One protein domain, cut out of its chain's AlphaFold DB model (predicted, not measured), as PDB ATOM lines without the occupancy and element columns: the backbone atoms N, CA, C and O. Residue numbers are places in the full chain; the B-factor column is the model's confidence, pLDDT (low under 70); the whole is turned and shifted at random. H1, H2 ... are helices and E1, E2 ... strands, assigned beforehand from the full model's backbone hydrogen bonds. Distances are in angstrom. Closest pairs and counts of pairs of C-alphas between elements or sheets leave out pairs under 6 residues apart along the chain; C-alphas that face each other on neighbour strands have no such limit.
ATOM      1  N   SER A  10      64.560 191.489 191.616       87.25
ATOM      2  CA  SER A  10      64.919 190.664 192.775       87.25
ATOM      3  C   SER A  10      65.932 191.365 193.683       87.25
ATOM      4  O   SER A  10      65.707 191.475 194.889       87.25
ATOM      5  N   LEU A  11      67.003 191.930 193.116       89.12
ATOM      6  CA  LEU A  11      68.009 192.669 193.886       89.12
ATOM      7  C   LEU A  11      67.440 193.970 194.465       89.12
ATOM      8  O   LEU A  11      67.752 194.327 195.599       89.12
ATOM      9  N   THR A  12      66.550 194.642 193.730       90.12
ATOM     10  CA  THR A  12      65.831 195.838 194.199       90.12
ATOM     11  C   THR A  12      64.921 195.522 195.388       90.12
ATOM     12  O   THR A  12      64.892 196.271 196.368       90.12
ATOM     13  N   ALA A  13      64.201 194.398 195.345       90.50
ATOM     14  CA  ALA A  13      63.357 193.941 196.447       90.50
ATOM     15  C   ALA A  13      64.193 193.593 197.686       90.50
ATOM     16  O   ALA A  13      63.842 193.990 198.800       90.50
ATOM     17  N   ILE A  14      65.331 192.919 197.492       90.75
ATOM     18  CA  ILE A  14      66.279 192.603 198.565       90.75
ATOM     19  C   ILE A  14      66.823 193.893 199.183       90.75
ATOM     20  O   ILE A  14      66.713 194.064 200.396       90.75
ATOM     21  N   PHE A  15      67.321 194.835 198.374       91.12
ATOM     22  CA  PHE A  15      67.760 196.146 198.856       91.12
ATOM     23  C   PHE A  15      66.673 196.822 199.695       91.12
ATOM     24  O   PHE A  15      66.926 197.232 200.826       91.12
ATOM     25  N   THR A  16      65.449 196.893 199.168       91.44
ATOM     26  CA  THR A  16      64.324 197.567 199.827       91.44
ATOM     27  C   THR A  16      64.019 196.937 201.182       91.44
ATOM     28  O   THR A  16      63.747 197.646 202.151       91.44
ATOM     29  N   ARG A  17      64.097 195.607 201.288       90.81
ATOM     30  CA  ARG A  17      63.905 194.890 202.552       90.81
ATOM     31  C   ARG A  17      64.985 195.242 203.576       90.81
ATOM     32  O   ARG A  17      64.641 195.612 204.696       90.81
ATOM     33  N   PHE A  18      66.262 195.203 203.188       90.44
ATOM     34  CA  PHE A  18      67.368 195.577 204.081       90.44
ATOM     35  C   PHE A  18      67.280 197.047 204.503       90.44
ATOM     36  O   PHE A  18      67.342 197.345 205.695       90.44
ATOM     37  N   ALA A  19      67.050 197.960 203.559       90.69
ATOM     38  CA  ALA A  19      66.914 199.385 203.837       90.69
ATOM     39  C   ALA A  19      65.769 199.676 204.825       90.69
ATOM     40  O   ALA A  19      65.953 200.438 205.774       90.69
ATOM     41  N   ASN A  20      64.611 199.024 204.664       90.88
ATOM     42  CA  ASN A  20      63.486 199.150 205.597       90.88
ATOM     43  C   ASN A  20      63.783 198.544 206.976       90.88
ATOM     44  O   ASN A  20      63.424 199.138 207.995       90.88
ATOM     45  N   SER A  21      64.442 197.384 207.026       88.50
ATOM     46  CA  SER A  21      64.832 196.739 208.285       88.50
ATOM     47  C   SER A  21      65.744 197.657 209.101       88.50
ATOM     48  O   SER A  21      65.429 198.010 210.239       88.50
ATOM     49  N   TYR A  22      66.805 198.177 208.481       84.81
ATOM     50  CA  TYR A  22      67.707 199.114 209.143       84.81
ATOM     51  C   TYR A  22      67.024 200.429 209.515       84.81
ATOM     52  O   TYR A  22      67.260 200.925 210.614       84.81
ATOM     53  N   SER A  23      66.105 200.932 208.687       84.69
ATOM     54  CA  SER A  23      65.353 202.157 208.987       84.69
ATOM     55  C   SER A  23      64.376 202.015 210.162       84.69
ATOM     56  O   SER A  23      64.112 202.985 210.862       84.69
ATOM     57  N   SER A  24      63.838 200.816 210.405       81.50
ATOM     58  CA  SER A  24      62.830 200.559 211.452       81.50
ATOM     59  C   SER A  24      63.401 199.974 212.748       81.50
ATOM     60  O   SER A  24      62.721 199.950 213.772       81.50
ATOM     61  N   SER A  25      64.655 199.527 212.722       72.81
ATOM     62  CA  SER A  25      65.314 198.819 213.826       72.81
ATOM     63  C   SER A  25      65.645 199.673 215.060       72.81
ATOM     64  O   SER A  25      65.992 199.122 216.103       72.81
ATOM     65  N   GLY A  26      65.588 201.006 214.955       74.94
ATOM     66  CA  GLY A  26      66.075 201.915 216.004       74.94
ATOM     67  C   GLY A  26      67.595 201.854 216.220       74.94
ATOM     68  O   GLY A  26      68.092 202.380 217.218       74.94
ATOM     69  N   ILE A  27      68.333 201.206 215.311       79.00
ATOM     70  CA  ILE A  27      69.794 201.108 215.345       79.00
ATOM     71  C   ILE A  27      70.405 202.484 215.067       79.00
ATOM     72  O   ILE A  27      69.968 203.213 214.177       79.00
ATOM     73  N   ARG A  28      71.450 202.811 215.828       85.31
ATOM     74  CA  ARG A  28      72.329 203.953 215.568       85.31
ATOM     75  C   ARG A  28      73.601 203.453 214.907       85.31
ATOM     76  O   ARG A  28      74.234 202.529 215.415       85.31
ATOM     77  N   PHE A  29      73.975 204.070 213.795       85.38
ATOM     78  CA  PHE A  29      75.125 203.660 212.995       85.38
ATOM     79  C   PHE A  29      76.363 204.532 213.223       85.38
ATOM     80  O   PHE A  29      77.281 204.473 212.423       85.38
ATOM     81  N   SER A  30      76.419 205.331 214.290       78.44
ATOM     82  CA  SER A  30      77.498 206.303 214.549       78.44
ATOM     83  C   SER A  30      78.903 205.671 214.534       78.44
ATOM     84  O   SER A  30      79.844 206.298 214.060       78.44
ATOM     85  N   ASP A  31      79.008 204.410 214.968       80.56
ATOM     86  CA  ASP A  31      80.239 203.607 214.980       80.56
ATOM     87  C   ASP A  31      80.088 202.299 214.179       80.56
ATOM     88  O   ASP A  31      80.723 201.290 214.487       80.56
ATOM     89  N   PHE A  32      79.194 202.265 213.184       85.94
ATOM     90  CA  PHE A  32      78.936 201.044 212.421       85.94
ATOM     91  C   PHE A  32      80.175 200.644 211.606       85.94
ATOM     92  O   PHE A  32      80.550 201.366 210.677       85.94
ATOM     93  N   PRO A  33      80.792 199.482 211.887       83.00
ATOM     94  CA  PRO A  33      82.068 199.116 211.277       83.00
ATOM     95  C   PRO A  33      81.927 198.635 209.824       83.00
ATOM     96  O   PRO A  33      82.912 198.325 209.161       83.00
ATOM     97  N   GLY A  34      80.698 198.582 209.310       89.25
ATOM     98  CA  GLY A  34      80.376 197.917 208.063       89.25
ATOM     99  C   GLY A  34      80.055 196.442 208.276       89.25
ATOM    100  O   GLY A  34      80.341 195.844 209.315       89.25
ATOM    101  N   ARG A  35      79.406 195.845 207.283       93.56
ATOM    102  CA  ARG A  35      79.004 194.440 207.320       93.56
ATOM    103  C   ARG A  35      78.931 193.887 205.907       93.56
ATOM    104  O   ARG A  35      78.300 194.496 205.043       93.56
ATOM    105  N   TRP A  36      79.555 192.740 205.677       95.25
ATOM    106  CA  TRP A  36      79.381 191.949 204.464       95.25
ATOM    107  C   TRP A  36      78.651 190.669 204.812       95.25
ATOM    108  O   TRP A  36      79.099 189.900 205.661       95.25
ATOM    109  N   VAL A  37      77.523 190.455 204.146       96.50
ATOM    110  CA  VAL A  37      76.638 189.328 204.416       96.50
ATOM    111  C   VAL A  37      76.339 188.608 203.116       96.50
ATOM    112  O   VAL A  37      75.973 189.239 202.129       96.50
ATOM    113  N   ALA A  38      76.506 187.292 203.112       96.62
ATOM    114  CA  ALA A  38      76.220 186.448 201.965       96.62
ATOM    115  C   ALA A  38      75.048 185.528 202.275       96.62
ATOM    116  O   ALA A  38      74.956 184.974 203.371       96.62
ATOM    117  N   PHE A  39      74.182 185.316 201.295       96.19
ATOM    118  CA  PHE A  39      72.998 184.479 201.417       96.19
ATOM    119  C   PHE A  39      72.833 183.594 200.189       96.19
ATOM    120  O   PHE A  39      73.271 183.953 199.098       96.19
ATOM    121  N   GLN A  40      72.117 182.482 200.344       95.06
ATOM    122  CA  GLN A  40      71.588 181.761 199.188       95.06
ATOM    123  C   GLN A  40      70.409 182.541 198.601       95.06
ATOM    124  O   GLN A  40      69.480 182.899 199.332       95.06
ATOM    125  N   ALA A  41      70.412 182.767 197.285       91.94
ATOM    126  CA  ALA A  41      69.347 183.515 196.615       91.94
ATOM    127  C   ALA A  41      67.965 182.896 196.877       91.94
ATOM    128  O   ALA A  41      67.046 183.579 197.328       91.94
ATOM    129  N   THR A  42      67.854 181.572 196.730       90.50
ATOM    130  CA  THR A  42      66.587 180.845 196.920       90.50
ATOM    131  C   THR A  42      66.020 180.939 198.342       90.50
ATOM    132  O   THR A  42      64.801 180.893 198.519       90.50
ATOM    133  N   GLU A  43      66.862 181.080 199.372       90.75
ATOM    134  CA  GLU A  43      66.396 181.299 200.746       90.75
ATOM    135  C   GLU A  43      65.882 182.731 200.926       90.75
ATOM    136  O   GLU A  43      64.789 182.920 201.469       90.75
ATOM    137  N   LEU A  44      66.599 183.731 200.397       88.06
ATOM    138  CA  LEU A  44      66.169 185.131 200.460       88.06
ATOM    139  C   LEU A  44      64.858 185.382 199.717       88.06
ATOM    140  O   LEU A  44      64.036 186.164 200.205       88.06
ATOM    141  N   GLU A  45      64.655 184.734 198.572       85.69
ATOM    142  CA  GLU A  45      63.411 184.797 197.796       85.69
ATOM    143  C   GLU A  45      62.227 184.204 198.563       85.69
ATOM    144  O   GLU A  45      61.104 184.700 198.475       85.69
ATOM    145  N   ARG A  46      62.478 183.176 199.380       86.69
ATOM    146  CA  ARG A  46      61.480 182.579 200.282       86.69
ATOM    147  C   ARG A  46      61.255 183.393 201.558       86.69
ATOM    148  O   ARG A  46      60.430 183.002 202.381       86.69
ATOM    149  N   GLY A  47      61.965 184.509 201.728       84.19
ATOM    150  CA  GLY A  47      61.891 185.358 202.917       84.19
ATOM    151  C   GLY A  47      62.726 184.861 204.101       84.19
ATOM    152  O   GLY A  47      62.579 185.385 205.201       84.19
ATOM    153  N   THR A  48      63.600 183.875 203.895       87.31
ATOM    154  CA  THR A  48      64.508 183.366 204.925       87.31
ATOM    155  C   THR A  48      65.837 184.111 204.856       87.31
ATOM    156  O   THR A  48      66.633 183.916 203.942       87.31
ATOM    157  N   GLU A  49      66.107 184.948 205.854       89.00
ATOM    158  CA  GLU A  49      67.370 185.685 205.981       89.00
ATOM    159  C   GLU A  49      68.369 184.903 206.843       89.00
ATOM    160  O   GLU A  49      68.645 185.253 207.990       89.00
ATOM    161  N   ARG A  50      68.894 183.797 206.301       92.19
ATOM    162  CA  ARG A  50      69.947 183.010 206.955       92.19
ATOM    163  C   ARG A  50      71.297 183.274 206.277       92.19
ATOM    164  O   ARG A  50      71.483 182.848 205.139       92.19
ATOM    165  N   PRO A  51      72.241 183.951 206.948       94.62
ATOM    166  CA  PRO A  51      73.537 184.224 206.350       94.62
ATOM    167  C   PRO A  51      74.369 182.944 206.223       94.62
ATOM    168  O   PRO A  51      74.470 182.155 207.164       94.62
ATOM    169  N   LEU A  52      74.990 182.770 205.057       95.56
ATOM    170  CA  LEU A  52      76.079 181.820 204.827       95.56
ATOM    171  C   LEU A  52      77.364 182.320 205.477       95.56
ATOM    172  O   LEU A  52      78.053 181.574 206.167       95.56
ATOM    173  N   LEU A  53      77.660 183.598 205.245       96.19
ATOM    174  CA  LEU A  53      78.774 184.330 205.824       96.19
ATOM    175  C   LEU A  53      78.272 185.685 206.287       96.19
ATOM    176  O   LEU A  53      77.413 186.292 205.648       96.19
ATOM    177  N   ASP A  54      78.831 186.149 207.392       96.56
ATOM    178  CA  ASP A  54      78.511 187.439 207.974       96.56
ATOM    179  C   ASP A  54      79.749 187.963 208.704       96.56
ATOM    180  O   ASP A  54      80.112 187.452 209.767       96.56
ATOM    181  N   ILE A  55      80.440 188.927 208.093       94.19
ATOM    182  CA  ILE A  55      81.711 189.450 208.600       94.19
ATOM    183  C   ILE A  55      81.737 190.976 208.622       94.19
ATOM    184  O   ILE A  55      81.048 191.658 207.862       94.19
ATOM    185  N   GLU A  56      82.581 191.511 209.494       93.75
ATOM    186  CA  GLU A  56      83.016 192.903 209.436       93.75
ATOM    187  C   GLU A  56      84.092 193.046 208.342       93.75
ATOM    188  O   GLU A  56      85.018 192.226 208.306       93.75
ATOM    189  N   PRO A  57      83.987 194.035 207.435       89.31
ATOM    190  CA  PRO A  57      85.024 194.280 206.443       89.31
ATOM    191  C   PRO A  57      86.328 194.728 207.122       89.31
ATOM    192  O   PRO A  57      86.288 195.511 208.074       89.31
ATOM    193  N   PRO A  58      87.500 194.279 206.644       86.31
ATOM    194  CA  PRO A  58      88.761 194.776 207.170       86.31
ATOM    195  C   PRO A  58      88.965 196.248 206.794       86.31
ATOM    196  O   PRO A  58      88.390 196.751 205.830       86.31
ATOM    197  N   LYS A  59      89.811 196.941 207.562       82.88
ATOM    198  CA  LYS A  59      90.167 198.346 207.299       82.88
ATOM    199  C   LYS A  59      91.126 198.496 206.118       82.88
ATOM    200  O   LYS A  59      91.039 199.475 205.383       82.88
ATOM    201  N   ASP A  60      92.006 197.516 205.953       85.44
ATOM    202  CA  ASP A  60      93.035 197.450 204.921       85.44
ATOM    203  C   ASP A  60      92.725 196.300 203.949       85.44
ATOM    204  O   ASP A  60      91.952 195.396 204.271       85.44
ATOM    205  N   ASP A  61      93.296 196.352 202.744       86.25
ATOM    206  CA  ASP A  61      93.169 195.310 201.709       86.25
ATOM    207  C   ASP A  61      91.716 194.933 201.354       86.25
ATOM    208  O   ASP A  61      91.405 193.799 200.987       86.25
ATOM    209  N   VAL A  62      90.809 195.918 201.420       85.44
ATOM    210  CA  VAL A  62      89.355 195.748 201.242       85.44
ATOM    211  C   VAL A  62      89.002 195.000 199.955       85.44
ATOM    212  O   VAL A  62      88.109 194.158 199.961       85.44
ATOM    213  N   LEU A  63      89.696 195.279 198.848       86.06
ATOM    214  CA  LEU A  63      89.403 194.637 197.566       86.06
ATOM    215  C   LEU A  63      89.770 193.145 197.573       86.06
ATOM    216  O   LEU A  63      88.964 192.318 197.156       86.06
ATOM    217  N   GLU A  64      90.949 192.791 198.090       87.75
ATOM    218  CA  GLU A  64      91.379 191.391 198.196       87.75
ATOM    219  C   GLU A  64      90.510 190.620 199.194       87.75
ATOM    220  O   GLU A  64      90.114 189.481 198.945       87.75
ATOM    221  N   ALA A  65      90.155 191.265 200.307       88.56
ATOM    222  CA  ALA A  65      89.242 190.705 201.286       88.56
ATOM    223  C   ALA A  65      87.841 190.486 200.708       88.56
ATOM    224  O   ALA A  65      87.205 189.485 201.036       88.56
ATOM    225  N   LYS A  66      87.363 191.385 199.837       90.69
ATOM    226  CA  LYS A  66      86.074 191.236 199.158       90.69
ATOM    227  C   LYS A  66      86.100 190.080 198.163       90.69
ATOM    228  O   LYS A  66      85.200 189.247 198.207       90.69
ATOM    229  N   ASP A  67      87.155 189.979 197.352       90.81
ATOM    230  CA  ASP A  67      87.368 188.848 196.438       90.81
ATOM    231  C   ASP A  67      87.383 187.518 197.215       90.81
ATOM    232  O   ASP A  67      86.744 186.541 196.815       90.81
ATOM    233  N   LYS A  68      88.071 187.482 198.364       94.50
ATOM    234  CA  LYS A  68      88.092 186.310 199.246       94.50
ATOM    235  C   LYS A  68      86.717 186.009 199.841       94.50
ATOM    236  O   LYS A  68      86.314 184.850 199.850       94.50
ATOM    237  N   PHE A  69      86.009 187.022 200.330       94.50
ATOM    238  CA  PHE A  69      84.671 186.868 200.889       94.50
ATOM    239  C   PHE A  69      83.700 186.274 199.861       94.50
ATOM    240  O   PHE A  69      82.985 185.329 200.182       94.50
ATOM    241  N   ASP A  70      83.711 186.770 198.622       92.94
ATOM    242  CA  ASP A  70      82.838 186.266 197.557       92.94
ATOM    243  C   ASP A  70      83.186 184.820 197.164       92.94
ATOM    244  O   ASP A  70      82.293 183.990 196.952       92.94
ATOM    245  N   ALA A  71      84.480 184.481 197.124       92.81
ATOM    246  CA  ALA A  71      84.933 183.114 196.885       92.81
ATOM    247  C   ALA A  71      84.511 182.160 198.016       92.81
ATOM    248  O   ALA A  71      83.961 181.089 197.748       92.81
ATOM    249  N   ASP A  72      84.718 182.560 199.275       95.81
ATOM    250  CA  ASP A  72      84.337 181.780 200.455       95.81
ATOM    251  C   ASP A  72      82.805 181.613 200.525       95.81
ATOM    252  O   ASP A  72      82.317 180.533 200.860       95.81
ATOM    253  N   ALA A  73      82.036 182.643 200.153       94.88
ATOM    254  CA  ALA A  73      80.577 182.596 200.113       94.88
ATOM    255  C   ALA A  73      80.067 181.603 199.062       94.88
ATOM    256  O   ALA A  73      79.195 180.781 199.351       94.88
ATOM    257  N   THR A  74      80.650 181.637 197.861       93.88
ATOM    258  CA  THR A  74      80.330 180.698 196.775       93.88
ATOM    259  C   THR A  74      80.673 179.263 197.177       93.88
ATOM    260  O   THR A  74      79.884 178.340 196.967       93.88
ATOM    261  N   ALA A  75      81.825 179.062 197.823       93.81
ATOM    262  CA  ALA A  75      82.220 177.757 198.340       93.81
ATOM    263  C   ALA A  75      81.267 177.248 199.437       93.81
ATOM    264  O   ALA A  75      80.924 176.065 199.444       93.81
ATOM    265  N   ALA A  76      80.813 178.127 200.337       94.69
ATOM    266  CA  ALA A  76      79.877 177.793 201.410       94.69
ATOM    267  C   ALA A  76      78.463 177.465 200.898       94.69
ATOM    268  O   ALA A  76      77.790 176.606 201.468       94.69
ATOM    269  N   ALA A  77      78.013 178.124 199.827       92.69
ATOM    270  CA  ALA A  77      76.722 177.850 199.197       92.69
ATOM    271  C   ALA A  77      76.688 176.480 198.500       92.69
ATOM    272  O   ALA A  77      75.664 175.796 198.522       92.69
ATOM    273  N   GLY A  78      77.821 176.070 197.926       90.31
ATOM    274  CA  GLY A  78      77.945 174.862 197.119       90.31
ATOM    275  C   GLY A  78      77.845 175.144 195.619       90.31
ATOM    276  O   GLY A  78      77.365 176.185 195.174       90.31
ATOM    277  N   ALA A  79      78.341 174.203 194.815       88.00
ATOM    278  CA  ALA A  79      78.425 174.371 193.367       88.00
ATOM    279  C   ALA A  79      77.039 174.567 192.724       88.00
ATOM    280  O   ALA A  79      76.127 173.774 192.957       88.00
ATOM    281  N   GLY A  80      76.915 175.592 191.874       87.94
ATOM    282  CA  GLY A  80      75.681 175.907 191.145       87.94
ATOM    283  C   GLY A  80      74.592 176.578 191.985       87.94
ATOM    284  O   GLY A  80      73.446 176.619 191.550       87.94
ATOM    285  N   VAL A  81      74.921 177.066 193.185       92.00
ATOM    286  CA  VAL A  81      73.999 177.833 194.027       92.00
ATOM    287  C   VAL A  81      74.302 179.322 193.881       92.00
ATOM    288  O   VAL A  81      75.412 179.757 194.181       92.00
ATOM    289  N   GLU A  82      73.311 180.103 193.445       93.06
ATOM    290  CA  GLU A  82      73.412 181.564 193.377       93.06
ATOM    291  C   GLU A  82      73.569 182.164 194.782       93.06
ATOM    292  O   GLU A  82      72.791 181.879 195.705       93.06
ATOM    293  N   VAL A  83      74.567 183.037 194.921       95.06
ATOM    294  CA  VAL A  83      74.854 183.782 196.144       95.06
ATOM    295  C   VAL A  83      74.487 185.243 195.956       95.06
ATOM    296  O   VAL A  83      74.903 185.885 194.992       95.06
ATOM    297  N   ILE A  84      73.753 185.784 196.926       95.50
ATOM    298  CA  ILE A  84      73.512 187.218 197.052       95.50
ATOM    299  C   ILE A  84      74.426 187.772 198.134       95.50
ATOM    300  O   ILE A  84      74.348 187.356 199.291       95.50
ATOM    301  N   THR A  85      75.241 188.754 197.769       95.19
ATOM    302  CA  THR A  85      76.085 189.500 198.699       95.19
ATOM    303  C   THR A  85      75.460 190.862 198.976       95.19
ATOM    304  O   THR A  85      75.184 191.630 198.056       95.19
ATOM    305  N   VAL A  86      75.279 191.178 200.256       94.50
ATOM    306  CA  VAL A  86      74.866 192.488 200.761       94.50
ATOM    307  C   VAL A  86      76.054 193.115 201.478       94.50
ATOM    308  O   VAL A  86      76.554 192.580 202.464       94.50
ATOM    309  N   SER A  87      76.532 194.245 200.969       92.94
ATOM    310  CA  SER A  87      77.632 195.012 201.554       92.94
ATOM    311  C   SER A  87      77.110 196.318 202.122       92.94
ATOM    312  O   SER A  87      76.419 197.063 201.431       92.94
ATOM    313  N   MET A  88      77.459 196.599 203.370       92.44
ATOM    314  CA  MET A  88      77.012 197.781 204.090       92.44
ATOM    315  C   MET A  88      78.195 198.497 204.713       92.44
ATOM    316  O   MET A  88      79.062 197.852 205.300       92.44
ATOM    317  N   TYR A  89      78.228 199.819 204.614       88.50
ATOM    318  CA  TYR A  89      79.261 200.644 205.237       88.50
ATOM    319  C   TYR A  89      78.780 202.084 205.388       88.50
ATOM    320  O   TYR A  89      77.871 202.527 204.685       88.50
ATOM    321  N   LEU A  90      79.402 202.827 206.301       86.44
ATOM    322  CA  LEU A  90      79.173 204.262 206.412       86.44
ATOM    323  C   LEU A  90      79.911 204.996 205.295       86.44
ATOM    324  O   LEU A  90      81.135 204.930 205.197       86.44
ATOM    325  N   ALA A  91      79.165 205.719 204.473       75.19
ATOM    326  CA  ALA A  91      79.695 206.660 203.506       75.19
ATOM    327  C   ALA A  91      79.504 208.093 204.021       75.19
ATOM    328  O   ALA A  91      78.480 208.433 204.617       75.19
ATOM    329  N   GLN A  92      80.482 208.955 203.751       62.59
ATOM    330  CA  GLN A  92      80.272 210.401 203.791       62.59
ATOM    331  C   GLN A  92      79.810 210.844 202.394       62.59
ATOM    332  O   GLN A  92      80.357 210.366 201.397       62.59
ATOM    333  N   GLN A  93      78.820 211.745 202.309       50.03
ATOM    334  CA  GLN A  93      78.179 212.194 201.052       50.03
ATOM    335  C   GLN A  93      79.157 212.618 199.939       50.03
ATOM    336  O   GLN A  93      78.800 212.585 198.766       50.03
ATOM    337  N   SER A  94      80.414 212.938 200.265       38.06
ATOM    338  CA  SER A  94      81.456 213.281 199.290       38.06
ATOM    339  C   SER A  94      81.825 212.158 198.298       38.06
ATOM    340  O   SER A  94      82.559 212.436 197.351       38.06
ATOM    341  N   MET A  95      81.350 210.915 198.473       38.41
ATOM    342  CA  MET A  95      81.492 209.845 197.465       38.41
ATOM    343  C   MET A  95      80.328 209.756 196.464       38.41
ATOM    344  O   MET A  95      80.418 208.994 195.504       38.41
ATOM    345  N   VAL A  96      79.252 210.531 196.638       39.59
ATOM    346  CA  VAL A  96      78.124 210.585 195.697       39.59
ATOM    347  C   VAL A  96      78.229 211.878 194.889       39.59
ATOM    348  O   VAL A  96      77.516 212.841 195.142       39.59
ATOM    349  N   PRO A 108      75.573 220.529 206.315       49.59
ATOM    350  CA  PRO A 108      76.330 219.474 206.979       49.59
ATOM    351  C   PRO A 108      76.010 218.127 206.326       49.59
ATOM    352  O   PRO A 108      74.857 217.698 206.307       49.59
ATOM    353  N   SER A 109      77.035 217.500 205.741       62.00
ATOM    354  CA  SER A 109      76.895 216.214 205.072       62.00
ATOM    355  C   SER A 109      76.547 215.155 206.101       62.00
ATOM    356  O   SER A 109      77.418 214.621 206.788       62.00
ATOM    357  N   ASN A 110      75.256 214.884 206.222       69.12
ATOM    358  CA  ASN A 110      74.748 213.838 207.083       69.12
ATOM    359  C   ASN A 110      75.389 212.490 206.707       69.12
ATOM    360  O   ASN A 110      75.545 212.199 205.512       69.12
ATOM    361  N   PRO A 111      75.787 211.669 207.696       82.38
ATOM    362  CA  PRO A 111      76.336 210.352 207.418       82.38
ATOM    363  C   PRO A 111      75.292 209.488 206.702       82.38
ATOM    364  O   PRO A 111      74.085 209.652 206.879       82.38
ATOM    365  N   MET A 112      75.756 208.566 205.865       88.31
ATOM    366  CA  MET A 112      74.882 207.682 205.099       88.31
ATOM    367  C   MET A 112      75.294 206.236 205.319       88.31
ATOM    368  O   MET A 112      76.477 205.909 205.251       88.31
ATOM    369  N   LEU A 113      74.324 205.350 205.511       90.06
ATOM    370  CA  LEU A 113      74.549 203.915 205.413       90.06
ATOM    371  C   LEU A 113      74.405 203.510 203.946       90.06
ATOM    372  O   LEU A 113      73.291 203.447 203.431       90.06
ATOM    373  N   SER A 114      75.521 203.242 203.275       91.06
ATOM    374  CA  SER A 114      75.523 202.657 201.934       91.06
ATOM    375  C   SER A 114      75.140 201.182 202.023       91.06
ATOM    376  O   SER A 114      75.642 200.471 202.894       91.06
ATOM    377  N   ILE A 115      74.259 200.727 201.132       92.31
ATOM    378  CA  ILE A 115      73.834 199.332 201.003       92.31
ATOM    379  C   ILE A 115      73.962 198.939 199.533       92.31
ATOM    380  O   ILE A 115      73.254 199.459 198.671       92.31
ATOM    381  N   SER A 116      74.835 197.978 199.259       92.25
ATOM    382  CA  SER A 116      75.046 197.392 197.937       92.25
ATOM    383  C   SER A 116      74.616 195.933 197.937       92.25
ATOM    384  O   SER A 116      74.989 195.181 198.832       92.25
ATOM    385  N   VAL A 117      73.857 195.526 196.924       93.00
ATOM    386  CA  VAL A 117      73.374 194.158 196.728       93.00
ATOM    387  C   VAL A 117      73.843 193.665 195.365       93.00
ATOM    388  O   VAL A 117      73.548 194.274 194.337       93.00
ATOM    389  N   SER A 118      74.567 192.552 195.349       92.62
ATOM    390  CA  SER A 118      75.088 191.917 194.136       92.62
ATOM    391  C   SER A 118      74.778 190.424 194.128       92.62
ATOM    392  O   SER A 118      74.678 189.809 195.188       92.62
ATOM    393  N   SER A 119      74.673 189.840 192.937       91.25
ATOM    394  CA  SER A 119      74.526 188.395 192.736       91.25
ATOM    395  C   SER A 119      75.792 187.815 192.104       91.25
ATOM    396  O   SER A 119      76.452 188.485 191.311       91.25
ATOM    397  N   SER A 120      76.119 186.567 192.441       89.62
ATOM    398  CA  SER A 120      77.191 185.807 191.789       89.62
ATOM    399  C   SER A 120      76.875 185.433 190.335       89.62
ATOM    400  O   SER A 120      77.793 185.149 189.572       89.62
ATOM    401  N   GLU A 121      75.597 185.409 189.945       86.88
ATOM    402  CA  GLU A 121      75.149 185.048 188.590       86.88
ATOM    403  C   GLU A 121      74.774 186.266 187.732       86.88
ATOM    404  O   GLU A 121      74.665 186.154 186.510       86.88
ATOM    405  N   GLN A 122      74.606 187.446 188.340       80.62
ATOM    406  CA  GLN A 122      74.230 188.672 187.633       80.62
ATOM    407  C   GLN A 122      75.398 189.659 187.562       80.62
ATOM    408  O   GLN A 122      75.992 190.036 188.569       80.62
ATOM    409  N   SER A 123      75.677 190.174 186.363       77.94
ATOM    410  CA  SER A 123      76.690 191.224 186.161       77.94
ATOM    411  C   SER A 123      76.251 192.607 186.669       77.94
ATOM    412  O   SER A 123      77.069 193.522 186.764       77.94
ATOM    413  N   LEU A 124      74.962 192.779 186.971       82.12
ATOM    414  CA  LEU A 124      74.381 194.026 187.454       82.12
ATOM    415  C   LEU A 124      73.845 193.829 188.875       82.12
ATOM    416  O   LEU A 124      72.914 193.063 189.090       82.12
ATOM    417  N   GLY A 125      74.430 194.545 189.828       87.62
ATOM    418  CA  GLY A 125      73.919 194.743 191.177       87.62
ATOM    419  C   GLY A 125      73.136 196.049 191.318       87.62
ATOM    420  O   GLY A 125      72.950 196.815 190.368       87.62
ATOM    421  N   VAL A 126      72.709 196.332 192.544       89.19
ATOM    422  CA  VAL A 126      72.064 197.592 192.924       89.19
ATOM    423  C   VAL A 126      72.754 198.173 194.149       89.19
ATOM    424  O   VAL A 126      73.197 197.436 195.026       89.19
ATOM    425  N   SER A 127      72.861 199.492 194.224       89.69
ATOM    426  CA  SER A 127      73.433 200.185 195.375       89.69
ATOM    427  C   SER A 127      72.615 201.419 195.698       89.69
ATOM    428  O   SER A 127      72.205 202.154 194.806       89.69
ATOM    429  N   GLY A 128      72.339 201.638 196.969       89.81
ATOM    430  CA  GLY A 128      71.627 202.809 197.451       89.81
ATOM    431  C   GLY A 128      72.076 203.133 198.861       89.81
ATOM    432  O   GLY A 128      73.057 202.582 199.359       89.81
ATOM    433  N   TYR A 129      71.357 204.027 199.522       89.81
ATOM    434  CA  TYR A 129      71.735 204.468 200.856       89.81
ATOM    435  C   TYR A 129      70.529 204.701 201.759       89.81
ATOM    436  O   TYR A 129      69.412 204.924 201.294       89.81
ATOM    437  N   VAL A 130      70.776 204.687 203.063       89.19
ATOM    438  CA  VAL A 130      69.886 205.230 204.089       89.19
ATOM    439  C   VAL A 130      70.569 206.460 204.669       89.19
ATOM    440  O   VAL A 130      71.697 206.383 205.152       89.19
ATOM    441  N   GLU A 131      69.910 207.608 204.578       89.44
ATOM    442  CA  GLU A 131      70.394 208.834 205.205       89.44
ATOM    443  C   GLU A 131      70.214 208.757 206.710       89.44
ATOM    444  O   GLU A 131      69.173 208.303 207.192       89.44
ATOM    445  N   LEU A 132      71.220 209.231 207.435       89.44
ATOM    446  CA  LEU A 132      71.236 209.240 208.884       89.44
ATOM    447  C   LEU A 132      71.218 210.683 209.403       89.44
ATOM    448  O   LEU A 132      71.654 211.600 208.713       89.44
ATOM    449  N   ASP A 133      70.727 210.908 210.614       87.25
ATOM    450  CA  ASP A 133      70.889 212.192 211.295       87.25
ATOM    451  C   ASP A 133      72.300 212.335 211.903       87.25
ATOM    452  O   ASP A 133      73.161 211.460 211.774       87.25
ATOM    453  N   SER A 134      72.551 213.449 212.594       83.94
ATOM    454  CA  SER A 134      73.827 213.700 213.275       83.94
ATOM    455  C   SER A 134      74.141 212.709 214.401       83.94
ATOM    456  O   SER A 134      75.297 212.595 214.799       83.94
ATOM    457  N   GLU A 135      73.135 212.015 214.938       85.25
ATOM    458  CA  GLU A 135      73.317 210.950 215.929       85.25
ATOM    459  C   GLU A 135      73.510 209.575 215.267       85.25
ATOM    460  O   GLU A 135      73.775 208.591 215.960       85.25
ATOM    461  N   GLY A 136      73.425 209.483 213.937       85.44
ATOM    462  CA  GLY A 136      73.543 208.239 213.185       85.44
ATOM    463  C   GLY A 136      72.253 207.416 213.150       85.44
ATOM    464  O   GLY A 136      72.325 206.218 212.875       85.44
ATOM    465  N   ALA A 137      71.092 208.003 213.452       88.50
ATOM    466  CA  ALA A 137      69.800 207.330 213.345       88.50
ATOM    467  C   ALA A 137      69.217 207.472 211.928       88.50
ATOM    468  O   ALA A 137      69.364 208.528 211.315       88.50
ATOM    469  N   PRO A 138      68.551 206.439 211.383       89.12
ATOM    470  CA  PRO A 138      68.003 206.476 210.031       89.12
ATOM    471  C   PRO A 138      66.850 207.481 209.898       89.12
ATOM    472  O   PRO A 138      65.918 207.486 210.699       89.12
ATOM    473  N   VAL A 139      66.898 208.297 208.844       88.25
ATOM    474  CA  VAL A 139      65.917 209.357 208.553       88.25
ATOM    475  C   VAL A 139      65.093 209.027 207.315       88.25
ATOM    476  O   VAL A 139      63.865 209.130 207.338       88.25
ATOM    477  N   ARG A 140      65.751 208.645 206.214       87.00
ATOM    478  CA  ARG A 140      65.077 208.290 204.958       87.00
ATOM    479  C   ARG A 140      65.901 207.337 204.106       87.00
ATOM    480  O   ARG A 140      67.128 207.360 204.142       87.00
ATOM    481  N   ILE A 141      65.210 206.543 203.295       86.62
ATOM    482  CA  ILE A 141      65.835 205.710 202.264       86.62
ATOM    483  C   ILE A 141      66.062 206.578 201.024       86.62
ATOM    484  O   ILE A 141      65.151 207.256 200.550       86.62
ATOM    485  N   GLY A 142      67.298 206.575 200.543       83.62
ATOM    486  CA  GLY A 142      67.753 207.309 199.377       83.62
ATOM    487  C   GLY A 142      67.433 206.647 198.046       83.62
ATOM    488  O   GLY A 142      66.736 205.637 197.962       83.62
ATOM    489  N   GLN A 143      67.987 207.225 196.981       79.19
ATOM    490  CA  GLN A 143      67.845 206.678 195.636       79.19
ATOM    491  C   GLN A 143      68.670 205.400 195.445       79.19
ATOM    492  O   GLN A 143      69.769 205.261 195.983       79.19
ATOM    493  N   LEU A 144      68.125 204.488 194.640       82.62
ATOM    494  CA  LEU A 144      68.792 203.271 194.196       82.62
ATOM    495  C   LEU A 144      69.462 203.511 192.839       82.62
ATOM    496  O   LEU A 144      68.847 204.051 191.920       82.62
ATOM    497  N   LEU A 145      70.708 203.080 192.712       82.56
ATOM    498  CA  LEU A 145      71.548 203.210 191.530       82.56
ATOM    499  C   LEU A 145      72.008 201.824 191.048       82.56
ATOM    500  O   LEU A 145      72.179 200.908 191.859       82.56
ATOM    501  N   PRO A 146      72.227 201.643 189.734       79.31
ATOM    502  CA  PRO A 146      72.848 200.431 189.215       79.31
ATOM    503  C   PRO A 146      74.290 200.316 189.720       79.31
ATOM    504  O   PRO A 146      75.059 201.275 189.648       79.31
ATOM    505  N   LEU A 147      74.671 199.127 190.184       77.06
ATOM    506  CA  LEU A 147      76.045 198.791 190.543       77.06
ATOM    507  C   LEU A 147      76.572 197.786 189.523       77.06
ATOM    508  O   LEU A 147      76.134 196.641 189.494       77.06
ATOM    509  N   PHE A 148      77.508 198.187 188.674       67.50
ATOM    510  CA  PHE A 148      78.104 197.249 187.730       67.50
ATOM    511  C   PHE A 148      79.158 196.410 188.444       67.50
ATOM    512  O   PHE A 148      80.150 196.948 188.940       67.50
ATOM    513  N   SER A 149      78.968 195.093 188.458       55.03
ATOM    514  CA  SER A 149      80.075 194.188 188.729       55.03
ATOM    515  C   SER A 149      81.003 194.287 187.524       55.03
ATOM    516  O   SER A 149      80.612 193.958 186.403       55.03
TER     517      SER A 149
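What this domain is: This is residues 10 to 96 and 108 to 149 of the 155 residues of an uncharacterized protein of Azohydromonas caseinilytica (UniProt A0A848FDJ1). A strongly twisted antiparallel sheet of seven strands is the core, and the two long helices pack on its opposite faces: H3 over E1 and E3, H1 on E4, E5 and E6. The sheet forks at E5, with E6 and E7 both along one side of it, while the short H2 only grazes the sheet. The 129 printed residues include three named helices and seven named strands, in the order H1 E1 H2 E2 H3 E3 E4 E5 E6 E7; the class is mixed, helices and strands. The whole is compact, with a radius of gyration of the C-alphas of 14.4 A and spans of 47 by 33 by 24 A.

How they stand to each other: The sheet is branched at E5, residues 124 to 132, which has three antiparallel neighbours. E4, residues 112 to 119, lies on one side of it, with N 115 and O 128 within hydrogen-bond range at 2.8 A. On the other side lie E6, residues 138 to 141, with N 131 and O 140 at 2.8 A, and E7, residues 145 to 148, with N 127 and O 145 at 2.8 A. E4, E5 and E6 form a meander, each strand the antiparallel neighbour of the one before; E4 and E5 are a hairpin, as are E5 and E6. E3, residues 83 to 91, is antiparallel to E4, with N 87 and O 116 at 2.8 A. E1, residues 35 to 40, is antiparallel to E3, with N 37 and O 86 at 2.9 A, and to the edge strand E2, residues 51 to 55, with N 38 and O 53 at 2.9 A. H3, residues 62 to 77, is on the sheet at a height of 9.0 A, over E1 and E3, along the strands, at 24 degrees to E1 on the local plane; the closest C-alphas of H3 and E1 are those of Ala 73 and Ala 38, 6.1 A apart. H1, residues 10 to 24, is on the opposite face; its closest C-alphas with E6 are those of Ser 23 and Pro 138, 5.2 A apart. H2, residues 41 to 45, is close to but not clearly touching H1, the C-alphas of Leu 44 and Ile 14 being closest at 7.7 A. In H1, H2 and H3 every O i to N i+4 pair is within hydrogen-bond range.

Where its parts are: H1 spans 21.2 A from C-alpha 10 at (64.919, 190.664, 192.775), and H3 spans 22.0 A. E5 spans 26.5 A, E3 24.5 A, E4 22.9 A and E1 16.8 A. E7 ends at C-alpha 148, (78.104, 197.249, 187.730).

The domain as a whole: The C-alphas farthest apart, those of Ala 79 and Pro 108, are 47.2 A apart. Residues 97 to 107 are not printed, and C-alphas 96 and 108 are 14.5 A apart across this cut, which falls in the link from E3 to E4. Of the links that are printed whole, none is long. The mean pLDDT of the printed part is 85.9; residues 92 to 96, 108 to 110 and 148 to 149 are under 70.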